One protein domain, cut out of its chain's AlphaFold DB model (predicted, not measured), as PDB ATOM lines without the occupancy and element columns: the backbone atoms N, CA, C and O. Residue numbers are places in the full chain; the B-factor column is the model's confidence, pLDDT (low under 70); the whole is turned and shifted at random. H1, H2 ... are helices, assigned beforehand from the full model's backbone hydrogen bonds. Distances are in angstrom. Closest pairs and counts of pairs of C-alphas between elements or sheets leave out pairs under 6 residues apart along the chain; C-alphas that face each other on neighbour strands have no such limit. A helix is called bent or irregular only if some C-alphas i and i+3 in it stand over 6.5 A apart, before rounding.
ATOM      1  N   TRP A  57     -47.681 -54.609  42.052       88.12
ATOM      2  CA  TRP A  57     -48.765 -54.121  41.200       88.12
ATOM      3  C   TRP A  57     -48.772 -52.601  41.012       88.12
ATOM      4  O   TRP A  57     -49.152 -52.130  39.944       88.12
ATOM      5  N   THR A  58     -48.333 -51.824  42.007       86.88
ATOM      6  CA  THR A  58     -48.268 -50.360  41.878       86.88
ATOM      7  C   THR A  58     -47.183 -49.927  40.899       86.88
ATOM      8  O   THR A  58     -47.425 -49.035  40.091       86.88
ATOM      9  N   LEU A  59     -46.024 -50.595  40.915       87.44
ATOM     10  CA  LEU A  59     -44.936 -50.353  39.966       87.44
ATOM     11  C   LEU A  59     -45.349 -50.722  38.544       87.44
ATOM     12  O   LEU A  59     -45.108 -49.950  37.624       87.44
ATOM     13  N   LEU A  60     -46.009 -51.869  38.368       92.88
ATOM     14  CA  LEU A  60     -46.507 -52.286  37.057       92.88
ATOM     15  C   LEU A  60     -47.541 -51.302  36.508       92.88
ATOM     16  O   LEU A  60     -47.443 -50.905  35.351       92.88
ATOM     17  N   ASN A  61     -48.491 -50.864  37.340       93.75
ATOM     18  CA  ASN A  61     -49.473 -49.861  36.942       93.75
ATOM     19  C   ASN A  61     -48.789 -48.540  36.552       93.75
ATOM     20  O   ASN A  61     -49.082 -47.982  35.502       93.75
ATOM     21  N   PHE A  62     -47.836 -48.067  37.360       93.31
ATOM     22  CA  PHE A  62     -47.072 -46.859  37.054       93.31
ATOM     23  C   PHE A  62     -46.314 -46.973  35.726       93.31
ATOM     24  O   PHE A  62     -46.438 -46.092  34.881       93.31
ATOM     25  N   LEU A  63     -45.577 -48.068  35.513       94.94
ATOM     26  CA  LEU A  63     -44.829 -48.298  34.277       94.94
ATOM     27  C   LEU A  63     -45.749 -48.386  33.058       94.94
ATOM     28  O   LEU A  63     -45.406 -47.857  32.003       94.94
ATOM     29  N   PHE A  64     -46.918 -49.011  33.201       95.12
ATOM     30  CA  PHE A  64     -47.913 -49.077  32.136       95.12
ATOM     31  C   PHE A  64     -48.377 -47.679  31.718       95.12
ATOM     32  O   PHE A  64     -48.275 -47.326  30.544       95.12
ATOM     33  N   TRP A  65     -48.811 -46.855  32.677       95.25
ATOM     34  CA  TRP A  65     -49.266 -45.493  32.388       95.25
ATOM     35  C   TRP A  65     -48.141 -44.596  31.878       95.25
ATOM     36  O   TRP A  65     -48.350 -43.847  30.925       95.25
ATOM     37  N   ALA A  66     -46.941 -44.710  32.449       93.94
ATOM     38  CA  ALA A  66     -45.765 -43.990  31.975       93.94
ATOM     39  C   ALA A  66     -45.448 -44.348  30.517       93.94
ATOM     40  O   ALA A  66     -45.241 -43.456  29.701       93.94
ATOM     41  N   THR A  67     -45.474 -45.637  30.166       93.94
ATOM     42  CA  THR A  67     -45.218 -46.099  28.792       93.94
ATOM     43  C   THR A  67     -46.306 -45.630  27.832       93.94
ATOM     44  O   THR A  67     -45.993 -45.164  26.740       93.94
ATOM     45  N   LEU A  68     -47.577 -45.707  28.237       94.75
ATOM     46  CA  LEU A  68     -48.712 -45.271  27.421       94.75
ATOM     47  C   LEU A  68     -48.642 -43.768  27.116       94.75
ATOM     48  O   LEU A  68     -48.859 -43.374  25.974       94.75
ATOM     49  N   LEU A  69     -48.291 -42.945  28.108       91.38
ATOM     50  CA  LEU A  69     -48.140 -41.496  27.942       91.38
ATOM     51  C   LEU A  69     -46.876 -41.117  27.163       91.38
ATOM     52  O   LEU A  69     -46.911 -40.201  26.343       91.38
ATOM     53  N   LEU A  70     -45.762 -41.816  27.392       90.75
ATOM     54  CA  LEU A  70     -44.500 -41.535  26.706       90.75
ATOM     55  C   LEU A  70     -44.479 -42.047  25.263       90.75
ATOM     56  O   LEU A  70     -43.786 -41.465  24.439       90.75
ATOM     57  N   SER A  71     -45.233 -43.096  24.927       91.75
ATOM     58  CA  SER A  71     -45.262 -43.681  23.580       91.75
ATOM     59  C   SER A  71     -45.535 -42.664  22.454       91.75
ATOM     60  O   SER A  71     -44.710 -42.591  21.537       91.75
ATOM     61  N   PRO A  72     -46.599 -41.832  22.496       88.50
ATOM     62  CA  PRO A  72     -46.831 -40.822  21.462       88.50
ATOM     63  C   PRO A  72     -45.752 -39.733  21.456       88.50
ATOM     64  O   PRO A  72     -45.376 -39.255  20.387       88.50
ATOM     65  N   LEU A  73     -45.209 -39.377  22.623       85.31
ATOM     66  CA  LEU A  73     -44.167 -38.358  22.750       85.31
ATOM     67  C   LEU A  73     -42.843 -38.822  22.121       85.31
ATOM     68  O   LEU A  73     -42.206 -38.074  21.382       85.31
ATOM     69  N   ILE A  74     -42.462 -40.081  22.359       86.31
ATOM     70  CA  ILE A  74     -41.271 -40.709  21.774       86.31
ATOM     71  C   ILE A  74     -41.459 -40.896  20.267       86.31
ATOM     72  O   ILE A  74     -40.544 -40.596  19.504       86.31
ATOM     73  N   ASN A  75     -42.636 -41.347  19.819       86.62
ATOM     74  CA  ASN A  75     -42.913 -41.508  18.391       86.62
ATOM     75  C   ASN A  75     -42.817 -40.168  17.646       86.62
ATOM     76  O   ASN A  75     -42.165 -40.092  16.605       86.62
ATOM     77  N   PHE A  76     -43.383 -39.106  18.223       83.88
ATOM     78  CA  PHE A  76     -43.263 -37.754  17.697       83.88
ATOM     79  C   PHE A  76     -41.798 -37.300  17.637       83.88
ATOM     80  O   PHE A  76     -41.334 -36.889  16.574       83.88
ATOM     81  N   ALA A  77     -41.038 -37.450  18.726       82.12
ATOM     82  CA  ALA A  77     -39.622 -37.083  18.760       82.12
ATOM     83  C   ALA A  77     -38.796 -37.842  17.704       82.12
ATOM     84  O   ALA A  77     -38.045 -37.229  16.945       82.12
ATOM     85  N   CYS A  78     -38.975 -39.162  17.587       82.44
ATOM     86  CA  CYS A  78     -38.319 -39.966  16.557       82.44
ATOM     87  C   CYS A  78     -38.734 -39.541  15.140       82.44
ATOM     88  O   CYS A  78     -37.878 -39.445  14.263       82.44
ATOM     89  N   GLY A  79     -40.015 -39.242  14.911       81.00
ATOM     90  CA  GLY A  79     -40.508 -38.746  13.625       81.00
ATOM     91  C   GLY A  79     -39.879 -37.408  13.222       81.00
ATOM     92  O   GLY A  79     -39.494 -37.227  12.066       81.00
ATOM     93  N   VAL A  80     -39.690 -36.492  14.174       81.12
ATOM     94  CA  VAL A  80     -38.995 -35.216  13.937       81.12
ATOM     95  C   VAL A  80     -37.526 -35.447  13.569       81.12
ATOM     96  O   VAL A  80     -37.048 -34.860  12.599       81.12
ATOM     97  N   VAL A  81     -36.829 -36.345  14.272       76.81
ATOM     98  CA  VAL A  81     -35.414 -36.659  13.998       76.81
ATOM     99  C   VAL A  81     -35.231 -37.324  12.630       76.81
ATOM    100  O   VAL A  81     -34.335 -36.941  11.882       76.81
ATOM    101  N   VAL A  82     -36.083 -38.291  12.273       78.81
ATOM    102  CA  VAL A  82     -35.973 -39.032  11.000       78.81
ATOM    103  C   VAL A  82     -36.419 -38.186   9.805       78.81
ATOM    104  O   VAL A  82     -35.843 -38.306   8.726       78.81
ATOM    105  N   SER A  83     -37.420 -37.315   9.974       76.44
ATOM    106  CA  SER A  83     -37.908 -36.461   8.879       76.44
ATOM    107  C   SER A  83     -36.919 -35.367   8.468       76.44
ATOM    108  O   SER A  83     -37.044 -34.835   7.367       76.44
ATOM    109  N   GLY A  84     -35.960 -35.004   9.335       68.38
ATOM    110  CA  GLY A  84     -34.958 -33.968   9.054       68.38
ATOM    111  C   GLY A  84     -35.557 -32.597   8.721       68.38
ATOM    112  O   GLY A  84     -34.867 -31.734   8.180       68.38
ATOM    113  N   SER A  85     -36.849 -32.393   9.000       75.00
ATOM    114  CA  SER A  85     -37.577 -31.198   8.595       75.00
ATOM    115  C   SER A  85     -37.223 -30.044   9.541       75.00
ATOM    116  O   SER A  85     -37.554 -30.109  10.732       75.00
ATOM    117  N   PRO A  86     -36.618 -28.953   9.037       72.81
ATOM    118  CA  PRO A  86     -36.186 -27.849   9.882       72.81
ATOM    119  C   PRO A  86     -37.362 -27.152  10.575       72.81
ATOM    120  O   PRO A  86     -37.197 -26.694  11.697       72.81
ATOM    121  N   LEU A  87     -38.561 -27.135   9.974       74.94
ATOM    122  CA  LEU A  87     -39.756 -26.500  10.548       74.94
ATOM    123  C   LEU A  87     -40.267 -27.202  11.815       74.94
ATOM    124  O   LEU A  87     -40.601 -26.536  12.791       74.94
ATOM    125  N   LEU A  88     -40.301 -28.537  11.817       77.06
ATOM    126  CA  LEU A  88     -40.716 -29.323  12.987       77.06
ATOM    127  C   LEU A  88     -39.695 -29.227  14.126       77.06
ATOM    128  O   LEU A  88     -40.083 -29.136  15.288       77.06
ATOM    129  N   ILE A  89     -38.403 -29.194  13.789       77.56
ATOM    130  CA  ILE A  89     -37.316 -29.007  14.758       77.56
ATOM    131  C   ILE A  89     -37.422 -27.619  15.407       77.56
ATOM    132  O   ILE A  89     -37.388 -27.517  16.633       77.56
ATOM    133  N   LEU A  90     -37.634 -26.568  14.605       79.69
ATOM    134  CA  LEU A  90     -37.802 -25.193  15.089       79.69
ATOM    135  C   LEU A  90     -39.043 -25.050  15.980       79.69
ATOM    136  O   LEU A  90     -38.966 -24.469  17.064       79.69
ATOM    137  N   GLY A  91     -40.172 -25.634  15.565       79.56
ATOM    138  CA  GLY A  91     -41.410 -25.642  16.346       79.56
ATOM    139  C   GLY A  91     -41.272 -26.378  17.681       79.56
ATOM    140  O   GLY A  91     -41.706 -25.864  18.709       79.56
ATOM    141  N   PHE A  92     -40.609 -27.539  17.692       76.75
ATOM    142  CA  PHE A  92     -40.351 -28.295  18.919       76.75
ATOM    143  C   PHE A  92     -39.410 -27.549  19.875       76.75
ATOM    144  O   PHE A  92     -39.681 -27.492  21.073       76.75
ATOM    145  N   SER A  93     -38.351 -26.911  19.359       76.56
ATOM    146  CA  SER A  93     -37.461 -26.086  20.187       76.56
ATOM    147  C   SER A  93     -38.169 -24.876  20.798       76.56
ATOM    148  O   SER A  93     -37.955 -24.579  21.967       76.56
ATOM    149  N   LEU A  94     -39.061 -24.215  20.052       81.00
ATOM    150  CA  LEU A  94     -39.857 -23.098  20.569       81.00
ATOM    151  C   LEU A  94     -40.839 -23.560  21.648       81.00
ATOM    152  O   LEU A  94     -40.971 -22.898  22.671       81.00
ATOM    153  N   PHE A  95     -41.493 -24.705  21.448       81.25
ATOM    154  CA  PHE A  95     -42.399 -25.279  22.440       81.25
ATOM    155  C   PHE A  95     -41.681 -25.626  23.754       81.25
ATOM    156  O   PHE A  95     -42.208 -25.336  24.821       81.25
ATOM    157  N   LEU A  96     -40.467 -26.185  23.684       76.88
ATOM    158  CA  LEU A  96     -39.644 -26.461  24.867       76.88
ATOM    159  C   LEU A  96     -39.213 -25.185  25.604       76.88
ATOM    160  O   LEU A  96     -39.200 -25.183  26.825       76.88
ATOM    161  N   ILE A  97     -38.894 -24.110  24.876       83.06
ATOM    162  CA  ILE A  97     -38.488 -22.824  25.466       83.06
ATOM    163  C   ILE A  97     -39.675 -22.084  26.105       83.06
ATOM    164  O   ILE A  97     -39.492 -21.371  27.081       83.06
ATOM    165  N   ILE A  98     -40.884 -22.226  25.554       83.06
ATOM    166  CA  ILE A  98     -42.109 -21.597  26.084       83.06
ATOM    167  C   ILE A  98     -42.717 -22.421  27.235       83.06
ATOM    168  O   ILE A  98     -43.510 -21.899  28.015       83.06
ATOM    169  N   GLY A  99     -42.404 -23.718  27.294       71.00
ATOM    170  CA  GLY A  99     -42.899 -24.647  28.308       71.00
ATOM    171  C   GLY A  99     -42.080 -24.709  29.604       71.00
ATOM    172  O   GLY A  99     -42.561 -25.331  30.550       71.00
ATOM    173  N   GLU A 100     -40.885 -24.106  29.647       51.06
ATOM    174  CA  GLU A 100     -40.189 -23.734  30.897       51.06
ATOM    175  C   GLU A 100     -40.761 -22.438  31.485       51.06
ATOM    176  O   GLU A 100     -40.907 -22.384  32.729       51.06
TER     177      GLU A 100
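Overview. This is residues 57 to 100 of the 100 residues of the protein "Acyltransf_C domain-containing protein" of Hucho hucho (huchen) (UniProt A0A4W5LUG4). A long bent helix, H1, and a shorter helix, H2, make a lopsided, flat V: the chain turns at a corner after H1, and H2 folds back beside no more than the near arm, H1b, while the far arm, H1a, sticks out on its own. The printed part has 44 residues with two named helices, H1 then H2, and no named strand; the class is all helix. The whole is only just loose, close to extended, with a radius of gyration of the C-alphas of 13.9 A and spans of 43 by 25 by 8 A.

Along the chain. H1, residues 57 to 83, was assigned as one helix by its hydrogen bonds but is bent: C-alphas 69 and 72 are 6.6 A apart. Its arm H1a, residues 57 to 69, is 18.3 A long and begins with C-alpha 57 at (-48.765, -54.121, 41.200). Its arm H1b, residues 72 to 83, is 16.0 A long and ends with C-alpha 83 at (-37.908, -36.461, 8.879). H2, residues 86 to 99, is 19.9 A long and ends with C-alpha 99 at (-42.899, -24.647, 28.308).

Arrangement. H1a and H1b stand at a steep tilt of 38 degrees. H1b and H2 only just touch, only at the corner by their link, with 3 pairs of C-alphas within 8 A. H1b touches H2 with residues 80 to 81 alone, and H2 touches H1b with residues 88 to 89 alone; the closest C-alphas of the two, those of Val 80 and Leu 88, are 6.2 A apart. H1b and H2 run opposite ways at a steep tilt of 37 degrees, only just past shallow. H1a and H2 are apart. In H1a, H1b and H2 every O i to N i+4 pair is within hydrogen-bond range.

Size, cuts and confidence. The two C-alphas farthest apart, those of Trp 57 and Pro 86, are 42.8 A apart. Residues 57 to 75, 82 to 87 and 93 to 100 stand free. The printed part has no cut, and the link from H1 to H2 is tight. The mean pLDDT of the printed part is 83.2; residues 84 and 100, the latter the chain's last, are under 70.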